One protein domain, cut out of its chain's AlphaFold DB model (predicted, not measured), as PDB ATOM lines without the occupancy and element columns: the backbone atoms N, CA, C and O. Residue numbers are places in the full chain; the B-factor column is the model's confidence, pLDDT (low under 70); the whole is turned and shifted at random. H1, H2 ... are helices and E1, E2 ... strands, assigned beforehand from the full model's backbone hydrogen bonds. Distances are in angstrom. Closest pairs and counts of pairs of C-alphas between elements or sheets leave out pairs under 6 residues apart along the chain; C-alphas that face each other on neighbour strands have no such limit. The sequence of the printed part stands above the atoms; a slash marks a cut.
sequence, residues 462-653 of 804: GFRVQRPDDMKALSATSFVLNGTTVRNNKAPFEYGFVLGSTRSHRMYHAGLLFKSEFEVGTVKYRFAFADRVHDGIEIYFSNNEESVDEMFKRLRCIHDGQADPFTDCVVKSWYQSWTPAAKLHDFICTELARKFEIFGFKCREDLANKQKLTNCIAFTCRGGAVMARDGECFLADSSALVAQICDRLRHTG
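What this domain is: This is residues 462 to 653 of the 804 residues of an uncharacterized protein of Symbiodinium microadriaticum (UniProt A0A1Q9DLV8). A strongly twisted, branched sheet of nine strands is covered on one face by three helices side by side, H2, H3 and H4, with H3 the middle one; the short helix H1 packs on the opposite face, and the small hairpin of E9 and E10 follows it. Bends in E6 and E7 turn the sheet toward one end, where E2, E3 and E4 stand beside H2. The printed part has 192 residues, with four named helices and eleven named strands, which follow along the chain as E1 E2 E3 E4 E5 E6 E7 E8 H1 E9 E10 E11 H2 H3 H4; the neighbour strands in both sheets are antiparallel, and the class is mixed, helices and strands. It is compact, with a radius of gyration of the C-alphas of 16.1 A, and elongated, spanning 49 by 31 by 29 A.

How they stand to each other: E1, residues 462 to 465, is an edge strand beside E8, residues 536 to 542, with N 463 and O 539 2.8 A apart. E2, residues 471 to 473, E3, residues 478 to 481, and E4, residues 484 to 488, form a meander, each strand the antiparallel neighbour of the one before; N 480 and O 472 are 2.8 A apart, N 481 and O 484 2.8 A. A second meander is E5, residues 493 to 501, E6, residues 508 to 520, E7, residues 523 to 533, and E8, with N 496 and O 513 at 2.8 A, N 514 and O 528 at 2.8 A, and N 529 and O 540 at 2.8 A. E6 has three neighbours: E4 and E5 on one side, E7 on the other side; N 487 and O 519 are 2.8 A apart. H1, residues 546 to 552, is on the sheet; its closest C-alphas to E7 are Val 548 and Phe 529, 7.1 A. E9, residues 556 to 559, and E10, residues 562 to 565, are a hairpin, with N 557 and O 564 at 2.9 A. E11, residues 570 to 577, is an edge strand beside E5, with N 570 and O 499 at 2.8 A. H2, residues 581 to 592, H3, residues 616 to 627, and H4, residues 631 to 651, are on the face opposite to H1, at heights over the sheet of 7.8, 7.4 and 10.2 A. H2 and H3 touch, closest at the C-alphas of Phe 587 and Gly 623, 6.9 A, at a shallow tilt of 26 degrees, opposite ways. H3, with residues 621 to 625 alone, touches H4, closest at the C-alphas of Cys 621 and Ser 638, 6.2 A, at a shallow tilt of 13 degrees, opposite ways. Every O i to N i+4 pair is within hydrogen-bond range in H1, H2, H3 and H4.

Where its parts are: E1 begins at C-alpha 462, (165.547, 177.665, 84.357). E5 is 26.7 A long, E6 29.9 A, E7 25.5 A and H4 30.1 A. E6 bends by 97 degrees at residue 517 and E7 by 83 degrees at residue 526. H4 ends at C-alpha 651, (149.451, 175.134, 115.885).

The domain as a whole: The C-alphas farthest apart, those of Thr 522 and Gly 653, are 49.9 A apart. The printed part has no cut. The link from H2 to H3, residues 593 to 615, is long. The mean pLDDT of the printed part is 88.6; residues 598 to 611, 630 to 631 and 652 to 653 are under 70.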
ATOM      1  N   GLY A 462     164.933 177.298  83.081       96.69
ATOM      2  CA  GLY A 462     165.547 177.665  84.357       96.69
ATOM      3  C   GLY A 462     166.899 178.356  84.179       96.69
ATOM      4  O   GLY A 462     167.659 178.034  83.262       96.69
ATOM      5  N   PHE A 463     167.201 179.266  85.098       97.56
ATOM      6  CA  PHE A 463     168.506 179.876  85.329       97.56
ATOM      7  C   PHE A 463     168.816 179.841  86.823       97.56
ATOM      8  O   PHE A 463     167.913 179.854  87.656       97.56
ATOM      9  N   ARG A 464     170.104 179.840  87.157       97.38
ATOM     10  CA  ARG A 464     170.598 179.886  88.531       97.38
ATOM     11  C   ARG A 464     171.632 180.996  88.627       97.38
ATOM     12  O   ARG A 464     172.567 181.014  87.830       97.38
ATOM     13  N   VAL A 465     171.426 181.913  89.560       97.56
ATOM     14  CA  VAL A 465     172.288 183.060  89.848       97.56
ATOM     15  C   VAL A 465     172.957 182.756  91.187       97.56
ATOM     16  O   VAL A 465     172.277 182.721  92.208       97.56
ATOM     17  N   GLN A 466     174.254 182.448  91.200       97.06
ATOM     18  CA  GLN A 466     175.010 182.140  92.427       97.06
ATOM     19  C   GLN A 466     175.911 183.311  92.845       97.06
ATOM     20  O   GLN A 466     176.245 183.461  94.017       97.06
ATOM     21  N   ARG A 467     176.286 184.167  91.891       96.75
ATOM     22  CA  ARG A 467     177.140 185.348  92.058       96.75
ATOM     23  C   ARG A 467     176.467 186.570  91.429       96.75
ATOM     24  O   ARG A 467     175.687 186.392  90.497       96.75
ATOM     25  N   PRO A 468     176.814 187.803  91.846       95.81
ATOM     26  CA  PRO A 468     176.351 189.018  91.179       95.81
ATOM     27  C   PRO A 468     176.557 188.984  89.657       95.81
ATOM     28  O   PRO A 468     175.593 189.181  88.934       95.81
ATOM     29  N   ASP A 469     177.749 188.611  89.173       96.75
ATOM     30  CA  ASP A 469     178.094 188.589  87.737       96.75
ATOM     31  C   ASP A 469     177.262 187.616  86.874       96.75
ATOM     32  O   ASP A 469     177.269 187.717  85.645       96.75
ATOM     33  N   ASP A 470     176.546 186.669  87.492       97.19
ATOM     34  CA  ASP A 470     175.653 185.742  86.785       97.19
ATOM     35  C   ASP A 470     174.388 186.464  86.261       97.19
ATOM     36  O   ASP A 470     173.713 185.961  85.355       97.19
ATOM     37  N   MET A 471     174.084 187.659  86.790       97.50
ATOM     38  CA  MET A 471     173.030 188.562  86.325       97.50
ATOM     39  C   MET A 471     173.599 189.953  86.002       97.50
ATOM     40  O   MET A 471     174.450 190.469  86.712       97.50
ATOM     41  N   LYS A 472     173.113 190.618  84.948       96.88
ATOM     42  CA  LYS A 472     173.536 192.000  84.641       96.88
ATOM     43  C   LYS A 472     172.437 192.817  83.981       96.88
ATOM     44  O   LYS A 472     171.955 192.432  82.920       96.88
ATOM     45  N   ALA A 473     172.076 193.967  84.545       96.31
ATOM     46  CA  ALA A 473     171.138 194.886  83.897       96.31
ATOM     47  C   ALA A 473     171.702 195.443  82.570       96.31
ATOM     48  O   ALA A 473     172.883 195.780  82.474       96.31
ATOM     49  N   LEU A 474     170.849 195.536  81.544       96.19
ATOM     50  CA  LEU A 474     171.169 196.086  80.217       96.19
ATOM     51  C   LEU A 474     170.356 197.347  79.891       96.19
ATOM     52  O   LEU A 474     170.846 198.237  79.201       96.19
ATOM     53  N   SER A 475     169.111 197.419  80.361       96.12
ATOM     54  CA  SER A 475     168.238 198.589  80.233       96.12
ATOM     55  C   SER A 475     167.258 198.645  81.412       96.12
ATOM     56  O   SER A 475     167.290 197.789  82.294       96.12
ATOM     57  N   ALA A 476     166.334 199.610  81.418       94.06
ATOM     58  CA  ALA A 476     165.224 199.625  82.372       94.06
ATOM     59  C   ALA A 476     164.328 198.366  82.299       94.06
ATOM     60  O   ALA A 476     163.650 198.049  83.272       94.06
ATOM     61  N   THR A 477     164.335 197.636  81.179       95.56
ATOM     62  CA  THR A 477     163.443 196.499  80.902       95.56
ATOM     63  C   THR A 477     164.168 195.200  80.537       95.56
ATOM     64  O   THR A 477     163.512 194.197  80.263       95.56
ATOM     65  N   SER A 478     165.503 195.166  80.521       96.56
ATOM     66  CA  SER A 478     166.259 193.970  80.127       96.56
ATOM     67  C   SER A 478     167.526 193.739  80.941       96.56
ATOM     68  O   SER A 478     168.138 194.664  81.480       96.56
ATOM     69  N   PHE A 479     167.913 192.470  81.025       97.00
ATOM     70  CA  PHE A 479     169.059 191.977  81.775       97.00
ATOM     71  C   PHE A 479     169.636 190.717  81.116       97.00
ATOM     72  O   PHE A 479     168.980 190.058  80.315       97.00
ATOM     73  N   VAL A 480     170.876 190.375  81.437       97.62
ATOM     74  CA  VAL A 480     171.493 189.083  81.122       97.62
ATOM     75  C   VAL A 480     171.314 188.153  82.321       97.62
ATOM     76  O   VAL A 480     171.501 188.605  83.446       97.62
ATOM     77  N   LEU A 481     171.009 186.876  82.080       97.44
ATOM     78  CA  LEU A 481     171.209 185.760  83.013       97.44
ATOM     79  C   LEU A 481     172.134 184.733  82.355       97.44
ATOM     80  O   LEU A 481     171.793 184.207  81.294       97.44
ATOM     81  N   ASN A 482     173.290 184.431  82.951       96.50
ATOM     82  CA  ASN A 482     174.244 183.425  82.452       96.50
ATOM     83  C   ASN A 482     174.523 183.539  80.934       96.50
ATOM     84  O   ASN A 482     174.411 182.574  80.179       96.50
ATOM     85  N   GLY A 483     174.808 184.758  80.461       97.00
ATOM     86  CA  GLY A 483     175.033 185.073  79.041       97.00
ATOM     87  C   GLY A 483     173.770 185.176  78.167       97.00
ATOM     88  O   GLY A 483     173.832 185.741  77.077       97.00
ATOM     89  N   THR A 484     172.609 184.711  78.635       97.81
ATOM     90  CA  THR A 484     171.336 184.803  77.904       97.81
ATOM     91  C   THR A 484     170.656 186.141  78.172       97.81
ATOM     92  O   THR A 484     170.422 186.502  79.321       97.81
ATOM     93  N   THR A 485     170.301 186.887  77.123       97.75
ATOM     94  CA  THR A 485     169.507 188.118  77.278       97.75
ATOM     95  C   THR A 485     168.049 187.782  77.582       97.75
ATOM     96  O   THR A 485     167.410 187.044  76.831       97.75
ATOM     97  N   VAL A 486     167.529 188.383  78.650       97.88
ATOM     98  CA  VAL A 486     166.117 188.428  79.030       97.88
ATOM     99  C   VAL A 486     165.603 189.853  78.837       97.88
ATOM    100  O   VAL A 486     166.225 190.819  79.281       97.88
ATOM    101  N   ARG A 487     164.453 190.006  78.184       97.38
ATOM    102  CA  ARG A 487     163.730 191.279  78.054       97.38
ATOM    103  C   ARG A 487     162.335 191.120  78.626       97.38
ATOM    104  O   ARG A 487     161.686 190.121  78.350       97.38
ATOM    105  N   ASN A 488     161.863 192.100  79.380       96.56
ATOM    106  CA  ASN A 488     160.454 192.250  79.700       96.56
ATOM    107  C   ASN A 488     159.864 193.329  78.784       96.56
ATOM    108  O   ASN A 488     160.125 194.515  78.970       96.56
ATOM    109  N   ASN A 489     159.059 192.932  77.803       92.69
ATOM    110  CA  ASN A 489     158.501 193.861  76.820       92.69
ATOM    111  C   ASN A 489     157.249 194.604  77.319       92.69
ATOM    112  O   ASN A 489     156.695 195.419  76.584       92.69
ATOM    113  N   LYS A 490     156.816 194.357  78.564       90.81
ATOM    114  CA  LYS A 490     155.620 194.959  79.155       90.81
ATOM    115  C   LYS A 490     155.922 195.605  80.513       90.81
ATOM    116  O   LYS A 490     156.298 194.940  81.477       90.81
ATOM    117  N   ALA A 491     155.740 196.922  80.565       88.19
ATOM    118  CA  ALA A 491     155.746 197.733  81.776       88.19
ATOM    119  C   ALA A 491     154.403 198.501  81.847       88.19
ATOM    120  O   ALA A 491     154.018 199.086  80.833       88.19
ATOM    121  N   PRO A 492     153.675 198.482  82.980       91.44
ATOM    122  CA  PRO A 492     154.001 197.755  84.204       91.44
ATOM    123  C   PRO A 492     153.883 196.239  84.002       91.44
ATOM    124  O   PRO A 492     153.133 195.771  83.144       91.44
ATOM    125  N   PHE A 493     154.622 195.480  84.808       94.50
ATOM    126  CA  PHE A 493     154.424 194.037  84.936       94.50
ATOM    127  C   PHE A 493     153.584 193.734  86.175       94.50
ATOM    128  O   PHE A 493     153.557 194.516  87.127       94.50
ATOM    129  N   GLU A 494     152.901 192.594  86.168       96.00
ATOM    130  CA  GLU A 494     152.225 192.084  87.357       96.00
ATOM    131  C   GLU A 494     153.212 191.239  88.171       96.00
ATOM    132  O   GLU A 494     154.012 190.485  87.609       96.00
ATOM    133  N   TYR A 495     153.165 191.345  89.495       96.62
ATOM    134  CA  TYR A 495     153.890 190.458  90.403       96.62
ATOM    135  C   TYR A 495     153.002 190.034  91.571       96.62
ATOM    136  O   TYR A 495     152.019 190.691  91.893       96.62
ATOM    137  N   GLY A 496     153.357 188.928  92.203       95.56
ATOM    138  CA  GLY A 496     152.726 188.376  93.392       95.56
ATOM    139  C   GLY A 496     153.701 187.425  94.079       95.56
ATOM    140  O   GLY A 496     154.904 187.428  93.796       95.56
ATOM    141  N   PHE A 497     153.195 186.587  94.976       94.75
ATOM    142  CA  PHE A 497     154.014 185.586  95.658       94.75
ATOM    143  C   PHE A 497     153.297 184.246  95.754       94.75
ATOM    144  O   PHE A 497     152.090 184.183  95.981       94.75
ATOM    145  N   VAL A 498     154.059 183.166  95.595       95.00
ATOM    146  CA  VAL A 498     153.587 181.802  95.844       95.00
ATOM    147  C   VAL A 498     154.046 181.410  97.239       95.00
ATOM    148  O   VAL A 498     155.244 181.454  97.509       95.00
ATOM    149  N   LEU A 499     153.116 181.022  98.110       94.75
ATOM    150  CA  LEU A 499     153.415 180.317  99.359       94.75
ATOM    151  C   LEU A 499     153.063 178.840  99.171       94.75
ATOM    152  O   LEU A 499     151.980 178.547  98.677       94.75
ATOM    153  N   GLY A 500     153.907 177.922  99.634       94.12
ATOM    154  CA  GLY A 500     153.540 176.513  99.780       94.12
ATOM    155  C   GLY A 500     153.925 175.957 101.147       94.12
ATOM    156  O   GLY A 500     154.975 176.304 101.690       94.12
ATOM    157  N   SER A 501     153.092 175.067 101.690       93.88
ATOM    158  CA  SER A 501     153.447 174.198 102.821       93.88
ATOM    159  C   SER A 501     153.715 172.762 102.377       93.88
ATOM    160  O   SER A 501     153.151 172.277 101.392       93.88
ATOM    161  N   THR A 502     154.592 172.077 103.114       92.69
ATOM    162  CA  THR A 502     154.699 170.614 103.053       92.69
ATOM    163  C   THR A 502     153.430 169.964 103.610       92.69
ATOM    164  O   THR A 502     152.723 170.567 104.420       92.69
ATOM    165  N   ARG A 503     153.175 168.696 103.256       88.12
ATOM    166  CA  ARG A 503     152.053 167.897 103.807       88.12
ATOM    167  C   ARG A 503     152.075 167.779 105.330       88.12
ATOM    168  O   ARG A 503     151.041 167.627 105.965       88.12
ATOM    169  N   SER A 504     153.271 167.818 105.909       83.62
ATOM    170  CA  SER A 504     153.503 167.839 107.352       83.62
ATOM    171  C   SER A 504     153.179 169.193 108.007       83.62
ATOM    172  O   SER A 504     153.228 169.294 109.230       83.62
ATOM    173  N   HIS A 505     152.911 170.240 107.213       74.19
ATOM    174  CA  HIS A 505     152.731 171.654 107.584       74.19
ATOM    175  C   HIS A 505     153.844 172.261 108.464       74.19
ATOM    176  O   HIS A 505     153.699 173.375 108.973       74.19
ATOM    177  N   ARG A 506     154.971 171.551 108.623       81.25
ATOM    178  CA  ARG A 506     156.141 171.966 109.412       81.25
ATOM    179  C   ARG A 506     156.972 173.034 108.713       81.25
ATOM    180  O   ARG A 506     157.548 173.879 109.386       81.25
ATOM    181  N   MET A 507     157.042 172.980 107.383       88.88
ATOM    182  CA  MET A 507     157.906 173.838 106.580       88.88
ATOM    183  C   MET A 507     157.079 174.653 105.589       88.88
ATOM    184  O   MET A 507     156.222 174.117 104.881       88.88
ATOM    185  N   TYR A 508     157.374 175.950 105.549       92.12
ATOM    186  CA  TYR A 508     156.810 176.924 104.622       92.12
ATOM    187  C   TYR A 508     157.906 177.384 103.676       92.12
ATOM    188  O   TYR A 508     159.028 177.649 104.103       92.12
ATOM    189  N   HIS A 509     157.560 177.499 102.403       93.94
ATOM    190  CA  HIS A 509     158.429 178.028 101.365       93.94
ATOM    191  C   HIS A 509     157.696 179.131 100.618       93.94
ATOM    192  O   HIS A 509     156.470 179.076 100.495       93.94
ATOM    193  N   ALA A 510     158.426 180.131 100.131       95.38
ATOM    194  CA  ALA A 510     157.840 181.214  99.356       95.38
ATOM    195  C   ALA A 510     158.784 181.700  98.257       95.38
ATOM    196  O   ALA A 510     159.990 181.790  98.479       95.38
ATOM    197  N   GLY A 511     158.216 182.050  97.104       96.44
ATOM    198  CA  GLY A 511     158.946 182.641  95.984       96.44
ATOM    199  C   GLY A 511     158.148 183.748  95.298       96.44
ATOM    200  O   GLY A 511     156.916 183.810  95.393       96.44
ATOM    201  N   LEU A 512     158.859 184.623  94.594       96.81
ATOM    202  CA  LEU A 512     158.291 185.739  93.841       96.81
ATOM    203  C   LEU A 512     157.788 185.251  92.487       96.81
ATOM    204  O   LEU A 512     158.539 184.636  91.732       96.81
ATOM    205  N   LEU A 513     156.541 185.571  92.150       97.00
ATOM    206  CA  LEU A 513     155.957 185.268  90.848       97.00
ATOM    207  C   LEU A 513     155.723 186.563  90.073       97.00
ATOM    208  O   LEU A 513     155.090 187.487  90.562       97.00
ATOM    209  N   PHE A 514     156.220 186.608  88.846       96.88
ATOM    210  CA  PHE A 514     156.118 187.718  87.912       96.88
ATOM    211  C   PHE A 514     155.305 187.261  86.698       96.88
ATOM    212  O   PHE A 514     155.467 186.137  86.217       96.88
ATOM    213  N   LYS A 515     154.468 188.143  86.162       97.12
ATOM    214  CA  LYS A 515     153.548 187.884  85.052       97.12
ATOM    215  C   LYS A 515     153.611 189.057  84.083       97.12
ATOM    216  O   LYS A 515     153.243 190.184  84.409       97.12
ATOM    217  N   SER A 516     154.160 188.794  82.904       96.88
ATOM    218  CA  SER A 516     154.495 189.820  81.918       96.88
ATOM    219  C   SER A 516     154.688 189.208  80.526       96.88
ATOM    220  O   SER A 516     154.192 188.119  80.249       96.88
ATOM    221  N   GLU A 517     155.403 189.897  79.639       96.81
ATOM    222  CA  GLU A 517     155.814 189.386  78.330       96.81
ATOM    223  C   GLU A 517     157.344 189.309  78.275       96.81
ATOM    224  O   GLU A 517     158.025 190.250  77.861       96.81
ATOM    225  N   PHE A 518     157.882 188.185  78.751       97.50
ATOM    226  CA  PHE A 518     159.318 187.935  78.826       97.50
ATOM    227  C   PHE A 518     159.833 187.288  77.535       97.50
ATOM    228  O   PHE A 518     159.347 186.239  77.123       97.50
ATOM    229  N   GLU A 519     160.856 187.866  76.916       97.50
ATOM    230  CA  GLU A 519     161.646 187.244  75.850       97.50
ATOM    231  C   GLU A 519     162.980 186.774  76.423       97.50
ATOM    232  O   GLU A 519     163.794 187.588  76.855       97.50
ATOM    233  N   VAL A 520     163.209 185.461  76.418       97.56
ATOM    234  CA  VAL A 520     164.462 184.829  76.847       97.56
ATOM    235  C   VAL A 520     165.137 184.263  75.602       97.56
ATOM    236  O   VAL A 520     164.672 183.285  75.012       97.56
ATOM    237  N   GLY A 521     166.212 184.912  75.154       95.69
ATOM    238  CA  GLY A 521     166.815 184.625  73.852       95.69
ATOM    239  C   GLY A 521     165.830 184.896  72.706       95.69
ATOM    240  O   GLY A 521     165.583 186.048  72.364       95.69
ATOM    241  N   THR A 522     165.280 183.835  72.112       95.12
ATOM    242  CA  THR A 522     164.276 183.893  71.029       95.12
ATOM    243  C   THR A 522     162.888 183.392  71.438       95.12
ATOM    244  O   THR A 522     161.967 183.430  70.622       95.12
ATOM    245  N   VAL A 523     162.713 182.908  72.672       97.00
ATOM    246  CA  VAL A 523     161.468 182.275  73.132       97.00
ATOM    247  C   VAL A 523     160.711 183.223  74.064       97.00
ATOM    248  O   VAL A 523     161.301 183.858  74.938       97.00
ATOM    249  N   LYS A 524     159.393 183.329  73.862       97.00
ATOM    250  CA  LYS A 524     158.491 184.126  74.704       97.00
ATOM    251  C   LYS A 524     157.957 183.295  75.873       97.00
ATOM    252  O   LYS A 524     157.693 182.104  75.717       97.00
ATOM    253  N   TYR A 525     157.776 183.954  77.012       97.62
ATOM    254  CA  TYR A 525     157.280 183.414  78.274       97.62
ATOM    255  C   TYR A 525     156.338 184.430  78.927       97.62
ATOM    256  O   TYR A 525     156.573 185.638  78.866       97.62
ATOM    257  N   ARG A 526     155.275 183.945  79.570       97.06
ATOM    258  CA  ARG A 526     154.263 184.785  80.234       97.06
ATOM    259  C   ARG A 526     154.530 184.976  81.728       97.06
ATOM    260  O   ARG A 526     154.096 185.960  82.319       97.06
ATOM    261  N   PHE A 527     155.257 184.044  82.332       97.25
ATOM    262  CA  PHE A 527     155.560 184.019  83.754       97.25
ATOM    263  C   PHE A 527     157.062 183.866  83.973       97.25
ATOM    264  O   PHE A 527     157.729 183.137  83.234       97.25
ATOM    265  N   ALA A 528     157.566 184.507  85.021       97.44
ATOM    266  CA  ALA A 528     158.865 184.217  85.607       97.44
ATOM    267  C   ALA A 528     158.672 183.996  87.112       97.44
ATOM    268  O   ALA A 528     157.911 184.719  87.742       97.44
ATOM    269  N   PHE A 529     159.337 183.010  87.697       96.94
ATOM    270  CA  PHE A 529     159.306 182.734  89.132       96.94
ATOM    271  C   PHE A 529     160.735 182.778  89.665       96.94
ATOM    272  O   PHE A 529     161.600 182.114  89.098       96.94
ATOM    273  N   ALA A 530     160.978 183.567  90.709       97.19
ATOM    274  CA  ALA A 530     162.285 183.709  91.342       97.19
ATOM    275  C   ALA A 530     162.232 183.228  92.796       97.19
ATOM    276  O   ALA A 530     161.378 183.658  93.576       97.19
ATOM    277  N   ASP A 531     163.176 182.368  93.156       95.88
ATOM    278  CA  ASP A 531     163.243 181.683  94.445       95.88
ATOM    279  C   ASP A 531     164.651 181.778  95.041       95.88
ATOM    280  O   ASP A 531     165.642 181.712  94.311       95.88
ATOM    281  N   ARG A 532     164.760 181.919  96.365       94.88
ATOM    282  CA  ARG A 532     166.046 181.952  97.072       94.88
ATOM    283  C   ARG A 532     166.330 180.570  97.642       94.88
ATOM    284  O   ARG A 532     165.726 180.153  98.628       94.88
ATOM    285  N   VAL A 533     167.314 179.905  97.050       92.50
ATOM    286  CA  VAL A 533     167.874 178.640  97.534       92.50
ATOM    287  C   VAL A 533     169.151 178.890  98.343       92.50
ATOM    288  O   VAL A 533     169.700 179.993  98.352       92.50
ATOM    289  N   HIS A 534     169.633 177.853  99.031       89.56
ATOM    290  CA  HIS A 534     170.755 177.919  99.977       89.56
ATOM    291  C   HIS A 534     172.039 178.595  99.458       89.56
ATOM    292  O   HIS A 534     172.736 179.255 100.227       89.56
ATOM    293  N   ASP A 535     172.340 178.461  98.168       90.69
ATOM    294  CA  ASP A 535     173.583 178.892  97.522       90.69
ATOM    295  C   ASP A 535     173.367 179.855  96.336       90.69
ATOM    296  O   ASP A 535     174.312 180.180  95.622       90.69
ATOM    297  N   GLY A 536     172.133 180.315  96.103       95.56
ATOM    298  CA  GLY A 536     171.819 181.182  94.965       95.56
ATOM    299  C   GLY A 536     170.350 181.591  94.871       95.56
ATOM    300  O   GLY A 536     169.572 181.419  95.811       95.56
ATOM    301  N   ILE A 537     169.978 182.141  93.720       96.81
ATOM    302  CA  ILE A 537     168.603 182.450  93.325       96.81
ATOM    303  C   ILE A 537     168.294 181.679  92.041       96.81
ATOM    304  O   ILE A 537     169.058 181.736  91.076       96.81
ATOM    305  N   GLU A 538     167.189 180.944  92.027       96.69
ATOM    306  CA  GLU A 538     166.728 180.177  90.870       96.69
ATOM    307  C   GLU A 538     165.577 180.931  90.199       96.69
ATOM    308  O   GLU A 538     164.618 181.330  90.855       96.69
ATOM    309  N   ILE A 539     165.711 181.190  88.893       97.38
ATOM    310  CA  ILE A 539     164.776 181.992  88.097       97.38
ATOM    311  C   ILE A 539     164.258 181.132  86.947       97.38
ATOM    312  O   ILE A 539     165.019 180.736  86.061       97.38
ATOM    313  N   TYR A 540     162.961 180.857  86.946       97.25
ATOM    314  CA  TYR A 540     162.308 179.952  86.008       97.25
ATOM    315  C   TYR A 540     161.267 180.673  85.163       97.25
ATOM    316  O   TYR A 540     160.367 181.315  85.695       97.25
ATOM    317  N   PHE A 541     161.346 180.514  83.845       97.56
ATOM    318  CA  PHE A 541     160.420 181.112  82.889       97.56
ATOM    319  C   PHE A 541     159.434 180.070  82.354       97.56
ATOM    320  O   PHE A 541     159.830 178.967  81.971       97.56
ATOM    321  N   SER A 542     158.148 180.431  82.311       97.06
ATOM    322  CA  SER A 542     157.029 179.569  81.906       97.06
ATOM    323  C   SER A 542     156.015 180.318  81.028       97.06
ATOM    324  O   SER A 542     155.878 181.538  81.101       97.06
ATOM    325  N   ASN A 543     155.263 179.591  80.201       96.38
ATOM    326  CA  ASN A 543     154.108 180.127  79.465       96.38
ATOM    327  C   ASN A 543     152.757 179.909  80.172       96.38
ATOM    328  O   ASN A 543     151.767 180.524  79.786       96.38
ATOM    329  N   ASN A 544     152.718 179.076  81.216       94.50
ATOM    330  CA  ASN A 544     151.507 178.731  81.964       94.50
ATOM    331  C   ASN A 544     151.738 178.867  83.483       94.50
ATOM    332  O   ASN A 544     152.825 178.557  83.976       94.50
ATOM    333  N   GLU A 545     150.711 179.303  84.208       92.81
ATOM    334  CA  GLU A 545     150.701 179.450  85.668       92.81
ATOM    335  C   GLU A 545     150.695 178.074  86.355       92.81
ATOM    336  O   GLU A 545     151.455 177.845  87.293       92.81
ATOM    337  N   GLU A 546     149.962 177.104  85.793       92.81
ATOM    338  CA  GLU A 546     149.950 175.704  86.252       92.81
ATOM    339  C   GLU A 546     151.353 175.080  86.232       92.81
ATOM    340  O   GLU A 546     151.696 174.272  87.086       92.81
ATOM    341  N   SER A 547     152.200 175.476  85.275       93.19
ATOM    342  CA  SER A 547     153.589 175.010  85.187       93.19
ATOM    343  C   SER A 547     154.508 175.641  86.244       93.19
ATOM    344  O   SER A 547     155.583 175.099  86.489       93.19
ATOM    345  N   VAL A 548     154.112 176.756  86.872       91.06
ATOM    346  CA  VAL A 548     154.800 177.322  88.049       91.06
ATOM    347  C   VAL A 548     154.375 176.571  89.310       91.06
ATOM    348  O   VAL A 548     155.230 176.188  90.103       91.06
ATOM    349  N   ASP A 549     153.082 176.290  89.463       90.75
ATOM    350  CA  ASP A 549     152.533 175.464  90.548       90.75
ATOM    351  C   ASP A 549     153.117 174.034  90.538       90.75
ATOM    352  O   ASP A 549     153.688 173.580  91.529       90.75
ATOM    353  N   GLU A 550     153.110 173.358  89.385       91.44
ATOM    354  CA  GLU A 550     153.773 172.058  89.174       91.44
ATOM    355  C   GLU A 550     155.269 172.076  89.506       91.44
ATOM    356  O   GLU A 550     155.829 171.075  89.948       91.44
ATOM    357  N   MET A 551     155.942 173.202  89.278       91.19
ATOM    358  CA  MET A 551     157.356 173.369  89.586       91.19
ATOM    359  C   MET A 551     157.584 173.619  91.081       91.19
ATOM    360  O   MET A 551     158.483 173.009  91.656       91.19
ATOM    361  N   PHE A 552     156.732 174.409  91.736       90.44
ATOM    362  CA  PHE A 552     156.749 174.593  93.190       90.44
ATOM    363  C   PHE A 552     156.499 173.257  93.912       90.44
ATOM    364  O   PHE A 552     157.227 172.901  94.835       90.44
ATOM    365  N   LYS A 553     155.560 172.442  93.414       90.75
ATOM    366  CA  LYS A 553     155.290 171.067  93.883       90.75
ATOM    367  C   LYS A 553     156.448 170.082  93.659       90.75
ATOM    368  O   LYS A 553     156.491 169.024  94.292       90.75
ATOM    369  N   ARG A 554     157.394 170.398  92.764       90.06
ATOM    370  CA  ARG A 554     158.635 169.621  92.552       90.06
ATOM    371  C   ARG A 554     159.762 170.034  93.492       90.06
ATOM    372  O   ARG A 554     160.672 169.225  93.689       90.06
ATOM    373  N   LEU A 555     159.702 171.227  94.090       90.25
ATOM    374  CA  LEU A 555     160.576 171.586  95.202       90.25
ATOM    375  C   LEU A 555     160.293 170.636  96.375       90.25
ATOM    376  O   LEU A 555     159.148 170.269  96.654       90.25
ATOM    377  N   ARG A 556     161.356 170.197  97.050       90.25
ATOM    378  CA  ARG A 556     161.275 169.267  98.180       90.25
ATOM    379  C   ARG A 556     162.060 169.825  99.344       90.25
ATOM    380  O   ARG A 556     163.259 170.066  99.215       90.25
ATOM    381  N   CYS A 557     161.404 169.962 100.486       87.00
ATOM    382  CA  CYS A 557     162.113 170.189 101.729       87.00
ATOM    383  C   CYS A 557     162.741 168.867 102.177       87.00
ATOM    384  O   CYS A 557     162.038 167.868 102.333       87.00
ATOM    385  N   ILE A 558     164.057 168.848 102.396       84.00
ATOM    386  CA  ILE A 558     164.719 167.709 103.037       84.00
ATOM    387  C   ILE A 558     164.688 167.952 104.546       84.00
ATOM    388  O   ILE A 558     165.417 168.798 105.055       84.00
ATOM    389  N   HIS A 559     163.825 167.219 105.246       81.44
ATOM    390  CA  HIS A 559     163.643 167.278 106.699       81.44
ATOM    391  C   HIS A 559     163.796 165.858 107.256       81.44
ATOM    392  O   HIS A 559     163.195 164.926 106.729       81.44
ATOM    393  N   ASP A 560     164.654 165.661 108.258       85.19
ATOM    394  CA  ASP A 560     164.995 164.342 108.832       85.19
ATOM    395  C   ASP A 560     165.399 163.271 107.780       85.19
ATOM    396  O   ASP A 560     165.153 162.075 107.937       85.19
ATOM    397  N   GLY A 561     165.994 163.702 106.658       87.62
ATOM    398  CA  GLY A 561     166.353 162.847 105.515       87.62
ATOM    399  C   GLY A 561     165.180 162.427 104.612       87.62
ATOM    400  O   GLY A 561     165.408 161.826 103.561       87.62
ATOM    401  N   GLN A 562     163.939 162.766 104.970       87.31
ATOM    402  CA  GLN A 562     162.753 162.628 104.121       87.31
ATOM    403  C   GLN A 562     162.649 163.834 103.175       87.31
ATOM    404  O   GLN A 562     162.873 164.970 103.586       87.31
ATOM    405  N   ALA A 563     162.300 163.601 101.907       90.62
ATOM    406  CA  ALA A 563     162.205 164.646 100.880       90.62
ATOM    407  C   ALA A 563     160.736 165.031 100.615       90.62
ATOM    408  O   ALA A 563     160.141 164.632  99.602       90.62
ATOM    409  N   ASP A 564     160.167 165.776 101.564       91.06
ATOM    410  CA  ASP A 564     158.750 166.144 101.654       91.06
ATOM    411  C   ASP A 564     158.412 167.213 100.585       91.06
ATOM    412  O   ASP A 564     159.031 168.285 100.575       91.06
ATOM    413  N   PRO A 565     157.491 166.949  99.636       93.00
ATOM    414  CA  PRO A 565     157.106 167.922  98.618       93.00
ATOM    415  C   PRO A 565     156.154 168.978  99.192       93.00
ATOM    416  O   PRO A 565     155.351 168.690 100.088       93.00
ATOM    417  N   PHE A 566     156.183 170.181  98.621       93.00
ATOM    418  CA  PHE A 566     155.139 171.177  98.864       93.00
ATOM    419  C   PHE A 566     153.847 170.757  98.151       93.00
ATOM    420  O   PHE A 566     153.882 170.316  97.003       93.00
ATOM    421  N   THR A 567     152.705 170.864  98.830       89.81
ATOM    422  CA  THR A 567     151.388 170.527  98.254       89.81
ATOM    423  C   THR A 567     150.472 171.726  98.149       89.81
ATOM    424  O   THR A 567     149.814 171.900  97.125       89.81
ATOM    425  N   ASP A 568     150.455 172.569  99.176       87.81
ATOM    426  CA  ASP A 568     149.405 173.572  99.365       87.81
ATOM    427  C   ASP A 568     149.866 174.915  98.789       87.81
ATOM    428  O   ASP A 568     150.003 175.915  99.492       87.81
ATOM    429  N   CYS A 569     150.204 174.891  97.499       90.25
ATOM    430  CA  CYS A 569     150.768 176.024  96.781       90.25
ATOM    431  C   CYS A 569     149.656 177.029  96.451       90.25
ATOM    432  O   CYS A 569     148.711 176.714  95.731       90.25
ATOM    433  N   VAL A 570     149.763 178.239  96.995       91.25
ATOM    434  CA  VAL A 570     148.789 179.322  96.832       91.25
ATOM    435  C   VAL A 570     149.507 180.548  96.286       91.25
ATOM    436  O   VAL A 570     150.328 181.155  96.979       91.25
ATOM    437  N   VAL A 571     149.158 180.936  95.060       88.38
ATOM    438  CA  VAL A 571     149.465 182.270  94.534       88.38
ATOM    439  C   VAL A 571     148.603 183.280  95.290       88.38
ATOM    440  O   VAL A 571     147.379 183.154  95.344       88.38
ATOM    441  N   LYS A 572     149.239 184.274  95.902       83.75
ATOM    442  CA  LYS A 572     148.592 185.394  96.588       83.75
ATOM    443  C   LYS A 572     148.742 186.658  95.739       83.75
ATOM    444  O   LYS A 572     149.806 186.866  95.162       83.75
ATOM    445  N   SER A 573     147.669 187.455  95.716       88.56
ATOM    446  CA  SER A 573     147.532 188.853  95.273       88.56
ATOM    447  C   SER A 573     148.470 189.343  94.157       88.56
ATOM    448  O   SER A 573     149.672 189.499  94.352       88.56
ATOM    449  N   TRP A 574     147.895 189.684  93.000       94.62
ATOM    450  CA  TRP A 574     148.619 190.348  91.913       94.62
ATOM    451  C   TRP A 574     148.650 191.871  92.116       94.62
ATOM    452  O   TRP A 574     147.603 192.515  92.169       94.62
ATOM    453  N   TYR A 575     149.850 192.443  92.157       94.56
ATOM    454  CA  TYR A 575     150.132 193.880  92.202       94.56
ATOM    455  C   TYR A 575     150.820 194.316  90.903       94.56
ATOM    456  O   TYR A 575     151.434 193.500  90.215       94.56
ATOM    457  N   GLN A 576     150.780 195.608  90.575       95.00
ATOM    458  CA  GLN A 576     151.532 196.160  89.444       95.00
ATOM    459  C   GLN A 576     152.862 196.761  89.905       95.00
ATOM    460  O   GLN A 576     152.918 197.463  90.914       95.00
ATOM    461  N   SER A 577     153.925 196.541  89.127       94.81
ATOM    462  CA  SER A 577     155.231 197.158  89.352       94.81
ATOM    463  C   SER A 577     155.794 197.813  88.095       94.81
ATOM    464  O   SER A 577     155.650 197.325  86.973       94.81
ATOM    465  N   TRP A 578     156.486 198.928  88.326       94.19
ATOM    466  CA  TRP A 578     157.304 199.649  87.352       94.19
ATOM    467  C   TRP A 578     158.806 199.520  87.663       94.19
ATOM    468  O   TRP A 578     159.617 200.224  87.062       94.19
ATOM    469  N   THR A 579     159.193 198.666  88.620       94.69
ATOM    470  CA  THR A 579     160.573 198.573  89.109       94.69
ATOM    471  C   THR A 579     161.516 198.141  87.977       94.69
ATOM    472  O   THR A 579     161.368 197.038  87.448       94.69
ATOM    473  N   PRO A 580     162.484 198.988  87.574       93.81
ATOM    474  CA  PRO A 580     163.332 198.707  86.424       93.81
ATOM    475  C   PRO A 580     164.286 197.544  86.708       93.81
ATOM    476  O   PRO A 580     164.686 197.314  87.850       93.81
ATOM    477  N   ALA A 581     164.724 196.860  85.650       92.25
ATOM    478  CA  ALA A 581     165.615 195.702  85.737       92.25
ATOM    479  C   ALA A 581     166.932 195.980  86.493       92.25
ATOM    480  O   ALA A 581     167.473 195.060  87.099       92.25
ATOM    481  N   ALA A 582     167.405 197.233  86.522       92.19
ATOM    482  CA  ALA A 582     168.502 197.668  87.391       92.19
ATOM    483  C   ALA A 582     168.179 197.466  88.885       92.19
ATOM    484  O   ALA A 582     168.879 196.722  89.557       92.19
ATOM    485  N   LYS A 583     167.053 197.993  89.389       94.81
ATOM    486  CA  LYS A 583     166.646 197.798  90.794       94.81
ATOM    487  C   LYS A 583     166.387 196.325  91.140       94.81
ATOM    488  O   LYS A 583     166.655 195.915  92.266       94.81
ATOM    489  N   LEU A 584     165.889 195.521  90.191       94.19
ATOM    490  CA  LEU A 584     165.727 194.070  90.383       94.19
ATOM    491  C   LEU A 584     167.079 193.343  90.467       94.19
ATOM    492  O   LEU A 584     167.244 192.473  91.319       94.19
ATOM    493  N   HIS A 585     168.046 193.718  89.625       95.19
ATOM    494  CA  HIS A 585     169.437 193.266  89.706       95.19
ATOM    495  C   HIS A 585     170.057 193.643  91.058       95.19
ATOM    496  O   HIS A 585     170.554 192.766  91.758       95.19
ATOM    497  N   ASP A 586     169.948 194.904  91.477       95.88
ATOM    498  CA  ASP A 586     170.566 195.402  92.711       95.88
ATOM    499  C   ASP A 586     169.982 194.710  93.958       95.88
ATOM    500  O   ASP A 586     170.719 194.343  94.879       95.88
ATOM    501  N   PHE A 587     168.670 194.436  93.958       96.31
ATOM    502  CA  PHE A 587     168.011 193.587  94.953       96.31
ATOM    503  C   PHE A 587     168.558 192.148  94.943       96.31
ATOM    504  O   PHE A 587     168.918 191.627  95.997       96.31
ATOM    505  N   ILE A 588     168.677 191.517  93.771       95.75
ATOM    506  CA  ILE A 588     169.208 190.153  93.627       95.75
ATOM    507  C   ILE A 588     170.663 190.069  94.115       95.75
ATOM    508  O   ILE A 588     170.979 189.192  94.917       95.75
ATOM    509  N   CYS A 589     171.532 191.012  93.743       95.06
ATOM    510  CA  CYS A 589     172.905 191.093  94.249       95.06
ATOM    511  C   CYS A 589     172.944 191.282  95.777       95.06
ATOM    512  O   CYS A 589     173.720 190.614  96.465       95.06
ATOM    513  N   THR A 590     172.065 192.131  96.318       95.19
ATOM    514  CA  THR A 590     171.919 192.364  97.765       95.19
ATOM    515  C   THR A 590     171.444 191.116  98.518       95.19
ATOM    516  O   THR A 590     171.848 190.892  99.656       95.19
ATOM    517  N   GLU A 591     170.599 190.281  97.914       95.06
ATOM    518  CA  GLU A 591     170.121 189.029  98.513       95.06
ATOM    519  C   GLU A 591     171.109 187.868  98.369       95.06
ATOM    520  O   GLU A 591     171.146 186.993  99.237       95.06
ATOM    521  N   LEU A 592     171.940 187.865  97.323       94.12
ATOM    522  CA  LEU A 592     173.052 186.922  97.161       94.12
ATOM    523  C   LEU A 592     174.158 187.163  98.194       94.12
ATOM    524  O   LEU A 592     174.702 186.201  98.729       94.12
ATOM    525  N   ALA A 593     174.426 188.426  98.541       93.44
ATOM    526  CA  ALA A 593     175.378 188.800  99.589       93.44
ATOM    527  C   ALA A 593     174.924 188.426 101.020       93.44
ATOM    528  O   ALA A 593     175.742 188.408 101.941       93.44
ATOM    529  N   ARG A 594     173.634 188.120 101.231       93.31
ATOM    530  CA  ARG A 594     173.097 187.681 102.531       93.31
ATOM    531  C   ARG A 594     173.318 186.187 102.736       93.31
ATOM    532  O   ARG A 594     173.047 185.381 101.845       93.31
ATOM    533  N   LYS A 595     173.725 185.809 103.950       88.94
ATOM    534  CA  LYS A 595     173.853 184.408 104.359       88.94
ATOM    535  C   LYS A 595     172.466 183.761 104.385       88.94
ATOM    536  O   LYS A 595     171.562 184.271 105.047       88.94
ATOM    537  N   PHE A 596     172.304 182.637 103.693       88.12
ATOM    538  CA  PHE A 596     171.064 181.869 103.739       88.12
ATOM    539  C   PHE A 596     170.995 181.003 105.004       88.12
ATOM    540  O   PHE A 596     171.954 180.295 105.312       88.12
ATOM    541  N   GLU A 597     169.858 180.999 105.700       83.19
ATOM    542  CA  GLU A 597     169.574 180.049 106.783       83.19
ATOM    543  C   GLU A 597     168.208 179.376 106.570       83.19
ATOM    544  O   GLU A 597     167.180 180.036 106.461       83.19
ATOM    545  N   ILE A 598     168.212 178.039 106.472       67.50
ATOM    546  CA  ILE A 598     167.045 177.215 106.090       67.50
ATOM    547  C   ILE A 598     165.922 177.288 107.131       67.50
ATOM    548  O   ILE A 598     164.743 177.312 106.783       67.50
ATOM    549  N   PHE A 599     166.291 177.278 108.408       63.03
ATOM    550  CA  PHE A 599     165.338 177.266 109.508       63.03
ATOM    551  C   PHE A 599     164.988 178.698 109.894       63.03
ATOM    552  O   PHE A 599     165.866 179.554 109.994       63.03
ATOM    553  N   GLY A 600     163.688 178.948 110.058       54.69
ATOM    554  CA  GLY A 600     163.155 180.282 110.301       54.69
ATOM    555  C   GLY A 600     163.744 180.951 111.543       54.69
ATOM    556  O   GLY A 600     164.227 180.285 112.458       54.69
ATOM    557  N   PHE A 601     163.659 182.281 111.544       49.72
ATOM    558  CA  PHE A 601     164.047 183.178 112.632       49.72
ATOM    559  C   PHE A 601     163.700 182.579 114.006       49.72
ATOM    560  O   PHE A 601     162.524 182.362 114.302       49.72
ATOM    561  N   LYS A 602     164.714 182.283 114.825       48.25
ATOM    562  CA  LYS A 602     164.561 181.546 116.094       48.25
ATOM    563  C   LYS A 602     163.959 182.427 117.183       48.25
ATOM    564  O   LYS A 602     163.354 181.928 118.129       48.25
ATOM    565  N   CYS A 603     164.112 183.738 117.037       49.84
ATOM    566  CA  CYS A 603     163.536 184.759 117.896       49.84
ATOM    567  C   CYS A 603     163.198 186.032 117.098       49.84
ATOM    568  O   CYS A 603     163.432 186.128 115.889       49.84
ATOM    569  N   ARG A 604     162.641 187.036 117.784       51.19
ATOM    570  CA  ARG A 604     162.305 188.339 117.190       51.19
ATOM    571  C   ARG A 604     163.558 189.127 116.793       51.19
ATOM    572  O   ARG A 604     163.503 189.926 115.863       51.19
ATOM    573  N   GLU A 605     164.684 188.874 117.451       53.72
ATOM    574  CA  GLU A 605     165.974 189.503 117.172       53.72
ATOM    575  C   GLU A 605     166.563 189.012 115.841       53.72
ATOM    576  O   GLU A 605     167.113 189.825 115.107       53.72
ATOM    577  N   ASP A 606     166.365 187.747 115.447       54.50
ATOM    578  CA  ASP A 606     166.742 187.262 114.105       54.50
ATOM    579  C   ASP A 606     165.928 187.975 113.001       54.50
ATOM    580  O   ASP A 606     166.451 188.292 111.932       54.50
ATOM    581  N   LEU A 607     164.655 188.289 113.281       53.59
ATOM    582  CA  LEU A 607     163.783 189.139 112.450       53.59
ATOM    583  C   LEU A 607     164.187 190.627 112.462       53.59
ATOM    584  O   LEU A 607     163.753 191.386 111.590       53.59
ATOM    585  N   ALA A 608     165.001 191.056 113.432       53.78
ATOM    586  CA  ALA A 608     165.494 192.426 113.581       53.78
ATOM    587  C   ALA A 608     166.923 192.618 113.033       53.78
ATOM    588  O   ALA A 608     167.224 193.691 112.515       53.78
ATOM    589  N   ASN A 609     167.766 191.577 113.028       59.34
ATOM    590  CA  ASN A 609     169.131 191.545 112.467       59.34
ATOM    591  C   ASN A 609     169.137 191.499 110.914       59.34
ATOM    592  O   ASN A 609     169.909 190.787 110.262       59.34
ATOM    593  N   LYS A 610     168.219 192.266 110.310       58.31
ATOM    594  CA  LYS A 610     167.675 192.127 108.949       58.31
ATOM    595  C   LYS A 610     168.713 192.143 107.830       58.31
ATOM    596  O   LYS A 610     168.437 191.601 106.761       58.31
ATOM    597  N   GLN A 611     169.862 192.786 108.033       62.44
ATOM    598  CA  GLN A 611     170.853 193.030 106.981       62.44
ATOM    599  C   GLN A 611     171.638 191.777 106.560       62.44
ATOM    600  O   GLN A 611     172.002 191.678 105.394       62.44
ATOM    601  N   LYS A 612     171.906 190.822 107.467       72.31
ATOM    602  CA  LYS A 612     172.899 189.747 107.221       72.31
ATOM    603  C   LYS A 612     172.310 188.381 106.861       72.31
ATOM    604  O   LYS A 612     173.002 187.587 106.223       72.31
ATOM    605  N   LEU A 613     171.059 188.113 107.242       77.75
ATOM    606  CA  LEU A 613     170.394 186.821 107.035       77.75
ATOM    607  C   LEU A 613     169.294 186.888 105.963       77.75
ATOM    608  O   LEU A 613     168.587 187.890 105.806       77.75
ATOM    609  N   THR A 614     169.120 185.788 105.233       81.88
ATOM    610  CA  THR A 614     168.008 185.589 104.300       81.88
ATOM    611  C   THR A 614     167.494 184.148 104.306       81.88
ATOM    612  O   THR A 614     168.192 183.215 104.693       81.88
ATOM    613  N   ASN A 615     166.247 183.989 103.881       90.44
ATOM    614  CA  ASN A 615     165.585 182.728 103.566       90.44
ATOM    615  C   ASN A 615     164.516 183.013 102.494       90.44
ATOM    616  O   ASN A 615     164.258 184.174 102.177       90.44
ATOM    617  N   CYS A 616     163.895 181.983 101.929       93.69
ATOM    618  CA  CYS A 616     162.891 182.102 100.863       93.69
ATOM    619  C   CYS A 616     161.726 183.064 101.195       93.69
ATOM    620  O   CYS A 616     161.356 183.910 100.378       93.69
ATOM    621  N   ILE A 617     161.212 183.024 102.429       93.38
ATOM    622  CA  ILE A 617     160.153 183.924 102.914       93.38
ATOM    623  C   ILE A 617     160.673 185.364 103.016       93.38
ATOM    624  O   ILE A 617     160.045 186.286 102.502       93.38
ATOM    625  N   ALA A 618     161.841 185.570 103.626       92.00
ATOM    626  CA  ALA A 618     162.446 186.888 103.809       92.00
ATOM    627  C   ALA A 618     162.818 187.559 102.475       92.00
ATOM    628  O   ALA A 618     162.577 188.752 102.294       92.00
ATOM    629  N   PHE A 619     163.356 186.774 101.537       95.44
ATOM    630  CA  PHE A 619     163.605 187.158 100.151       95.44
ATOM    631  C   PHE A 619     162.311 187.608  99.466       95.44
ATOM    632  O   PHE A 619     162.254 188.708  98.919       95.44
ATOM    633  N   THR A 620     161.253 186.801  99.559       95.38
ATOM    634  CA  THR A 620     159.951 187.092  98.942       95.38
ATOM    635  C   THR A 620     159.319 188.361  99.519       95.38
ATOM    636  O   THR A 620     158.889 189.234  98.765       95.38
ATOM    637  N   CYS A 621     159.333 188.536 100.843       93.88
ATOM    638  CA  CYS A 621     158.832 189.755 101.480       93.88
ATOM    639  C   CYS A 621     159.641 191.000 101.073       93.88
ATOM    640  O   CYS A 621     159.051 192.025 100.738       93.88
ATOM    641  N   ARG A 622     160.981 190.937 101.051       94.25
ATOM    642  CA  ARG A 622     161.809 192.102 100.680       94.25
ATOM    643  C   ARG A 622     161.737 192.432  99.190       94.25
ATOM    644  O   ARG A 622     161.616 193.603  98.847       94.25
ATOM    645  N   GLY A 623     161.744 191.436  98.309       95.50
ATOM    646  CA  GLY A 623     161.636 191.661  96.865       95.50
ATOM    647  C   GLY A 623     160.279 192.224  96.463       95.50
ATOM    648  O   GLY A 623     160.209 193.150  95.658       95.50
ATOM    649  N   GLY A 624     159.200 191.739  97.082       94.75
ATOM    650  CA  GLY A 624     157.870 192.302  96.878       94.75
ATOM    651  C   GLY A 624     157.723 193.732  97.412       94.75
ATOM    652  O   GLY A 624     157.023 194.524  96.789       94.75
ATOM    653  N   ALA A 625     158.444 194.101  98.479       93.38
ATOM    654  CA  ALA A 625     158.520 195.483  98.958       93.38
ATOM    655  C   ALA A 625     159.331 196.393  98.008       93.38
ATOM    656  O   ALA A 625     158.905 197.506  97.726       93.38
ATOM    657  N   VAL A 626     160.441 195.909  97.432       94.25
ATOM    658  CA  VAL A 626     161.216 196.622  96.385       94.25
ATOM    659  C   VAL A 626     160.417 196.797  95.079       94.25
ATOM    660  O   VAL A 626     160.679 197.713  94.293       94.25
ATOM    661  N   MET A 627     159.437 195.928  94.826       94.62
ATOM    662  CA  MET A 627     158.543 196.017  93.667       94.62
ATOM    663  C   MET A 627     157.274 196.836  93.907       94.62
ATOM    664  O   MET A 627     156.646 197.254  92.930       94.62
ATOM    665  N   ALA A 628     156.901 197.088  95.161       91.31
ATOM    666  CA  ALA A 628     155.675 197.790  95.494       91.31
ATOM    667  C   ALA A 628     155.791 199.280  95.155       91.31
ATOM    668  O   ALA A 628     156.517 200.023  95.814       91.31
ATOM    669  N   ARG A 629     155.032 199.730  94.148       77.56
ATOM    670  CA  ARG A 629     154.788 201.166  93.941       77.56
ATOM    671  C   ARG A 629     154.036 201.740  95.142       77.56
ATOM    672  O   ARG A 629     154.454 202.735  95.720       77.56
ATOM    673  N   ASP A 630     152.969 201.046  95.525       63.03
ATOM    674  CA  ASP A 630     152.094 201.400  96.634       63.03
ATOM    675  C   ASP A 630     152.437 200.475  97.809       63.03
ATOM    676  O   ASP A 630     151.777 199.458  98.050       63.03
ATOM    677  N   GLY A 631     153.541 200.797  98.496       66.69
ATOM    678  CA  GLY A 631     154.149 199.963  99.542       66.69
ATOM    679  C   GLY A 631     153.152 199.434 100.574       66.69
ATOM    680  O   GLY A 631     153.238 198.276 100.976       66.69
ATOM    681  N   GLU A 632     152.154 200.241 100.941       70.38
ATOM    682  CA  GLU A 632     151.139 199.891 101.938       70.38
ATOM    683  C   GLU A 632     150.367 198.604 101.620       70.38
ATOM    684  O   GLU A 632     150.191 197.781 102.517       70.38
ATOM    685  N   CYS A 633     149.938 198.399 100.370       77.31
ATOM    686  CA  CYS A 633     149.113 197.243 100.006       77.31
ATOM    687  C   CYS A 633     149.916 195.939 100.054       77.31
ATOM    688  O   CYS A 633     149.464 194.951 100.631       77.31
ATOM    689  N   PHE A 634     151.138 195.949  99.514       87.00
ATOM    690  CA  PHE A 634     152.026 194.791  99.603       87.00
ATOM    691  C   PHE A 634     152.466 194.523 101.052       87.00
ATOM    692  O   PHE A 634     152.521 193.369 101.479       87.00
ATOM    693  N   LEU A 635     152.777 195.564 101.832       83.25
ATOM    694  CA  LEU A 635     153.182 195.412 103.233       83.25
ATOM    695  C   LEU A 635     152.037 194.889 104.113       83.25
ATOM    696  O   LEU A 635     152.298 194.094 105.014       83.25
ATOM    697  N   ALA A 636     150.782 195.256 103.835       84.25
ATOM    698  CA  ALA A 636     149.616 194.695 104.518       84.25
ATOM    699  C   ALA A 636     149.462 193.189 104.235       84.25
ATOM    700  O   ALA A 636     149.428 192.390 105.172       84.25
ATOM    701  N   ASP A 637     149.456 192.786 102.962       83.88
ATOM    702  CA  ASP A 637     149.279 191.382 102.569       83.88
ATOM    703  C   ASP A 637     150.481 190.496 102.947       83.88
ATOM    704  O   ASP A 637     150.299 189.343 103.342       83.88
ATOM    705  N   SER A 638     151.711 191.020 102.899       83.00
ATOM    706  CA  SER A 638     152.903 190.301 103.379       83.00
ATOM    707  C   SER A 638     152.994 190.244 104.911       83.00
ATOM    708  O   SER A 638     153.448 189.236 105.451       83.00
ATOM    709  N   SER A 639     152.472 191.236 105.639       84.44
ATOM    710  CA  SER A 639     152.297 191.131 107.099       84.44
ATOM    711  C   SER A 639     151.220 190.102 107.455       84.44
ATOM    712  O   SER A 639     151.424 189.283 108.350       84.44
ATOM    713  N   ALA A 640     150.107 190.069 106.712       83.06
ATOM    714  CA  ALA A 640     149.067 189.052 106.855       83.06
ATOM    715  C   ALA A 640     149.576 187.644 106.490       83.06
ATOM    716  O   ALA A 640     149.159 186.667 107.115       83.06
ATOM    717  N   LEU A 641     150.490 187.527 105.520       80.06
ATOM    718  CA  LEU A 641     151.202 186.291 105.188       80.06
ATOM    719  C   LEU A 641     152.077 185.820 106.354       80.06
ATOM    720  O   LEU A 641     151.971 184.667 106.766       80.06
ATOM    721  N   VAL A 642     152.926 186.700 106.897       82.38
ATOM    722  CA  VAL A 642     153.795 186.372 108.037       82.38
ATOM    723  C   VAL A 642     152.954 185.978 109.254       82.38
ATOM    724  O   VAL A 642     153.259 184.971 109.886       82.38
ATOM    725  N   ALA A 643     151.844 186.675 109.522       84.12
ATOM    726  CA  ALA A 643     150.882 186.286 110.554       84.12
ATOM    727  C   ALA A 643     150.299 184.879 110.308       84.12
ATOM    728  O   ALA A 643     150.402 184.028 111.187       84.12
ATOM    729  N   GLN A 644     149.801 184.585 109.097       79.81
ATOM    730  CA  GLN A 644     149.296 183.251 108.716       79.81
ATOM    731  C   GLN A 644     150.346 182.138 108.906       79.81
ATOM    732  O   GLN A 644     150.001 181.036 109.336       79.81
ATOM    733  N   ILE A 645     151.621 182.409 108.605       80.44
ATOM    734  CA  ILE A 645     152.727 181.462 108.817       80.44
ATOM    735  C   ILE A 645     152.982 181.271 110.320       80.44
ATOM    736  O   ILE A 645     153.042 180.136 110.789       80.44
ATOM    737  N   CYS A 646     153.077 182.356 111.095       82.12
ATOM    738  CA  CYS A 646     153.261 182.301 112.547       82.12
ATOM    739  C   CYS A 646     152.104 181.587 113.265       82.12
ATOM    740  O   CYS A 646     152.352 180.801 114.177       82.12
ATOM    741  N   ASP A 647     150.855 181.802 112.852       80.56
ATOM    742  CA  ASP A 647     149.679 181.122 113.406       80.56
ATOM    743  C   ASP A 647     149.741 179.614 113.163       80.56
ATOM    744  O   ASP A 647     149.645 178.824 114.104       80.56
ATOM    745  N   ARG A 648     149.993 179.190 111.919       77.62
ATOM    746  CA  ARG A 648     150.125 177.760 111.608       77.62
ATOM    747  C   ARG A 648     151.313 177.113 112.324       77.62
ATOM    748  O   ARG A 648     151.173 176.000 112.820       77.62
ATOM    749  N   LEU A 649     152.451 177.804 112.439       76.12
ATOM    750  CA  LEU A 649     153.616 177.313 113.187       76.12
ATOM    751  C   LEU A 649     153.372 177.229 114.704       76.12
ATOM    752  O   LEU A 649     153.946 176.357 115.357       76.12
ATOM    753  N   ARG A 650     152.499 178.071 115.276       78.94
ATOM    754  CA  ARG A 650     152.021 177.898 116.659       78.94
ATOM    755  C   ARG A 650     151.191 176.616 116.801       78.94
ATOM    756  O   ARG A 650     151.397 175.862 117.748       78.94
ATOM    757  N   HIS A 651     150.312 176.323 115.842       74.44
ATOM    758  CA  HIS A 651     149.451 175.134 115.885       74.44
ATOM    759  C   HIS A 651     150.165 173.794 115.630       74.44
ATOM    760  O   HIS A 651     149.663 172.765 116.076       74.44
ATOM    761  N   THR A 652     151.333 173.760 114.977       65.81
ATOM    762  CA  THR A 652     152.096 172.506 114.778       65.81
ATOM    763  C   THR A 652     152.878 172.040 116.013       65.81
ATOM    764  O   THR A 652     153.568 171.023 115.946       65.81
ATOM    765  N   GLY A 653     152.812 172.771 117.135       60.97
ATOM    766  CA  GLY A 653     153.550 172.455 118.364       60.97
ATOM    767  C   GLY A 653     155.065 172.684 118.273       60.97
ATOM    768  O   GLY A 653     155.783 172.391 119.224       60.97
TER     769      GLY A 653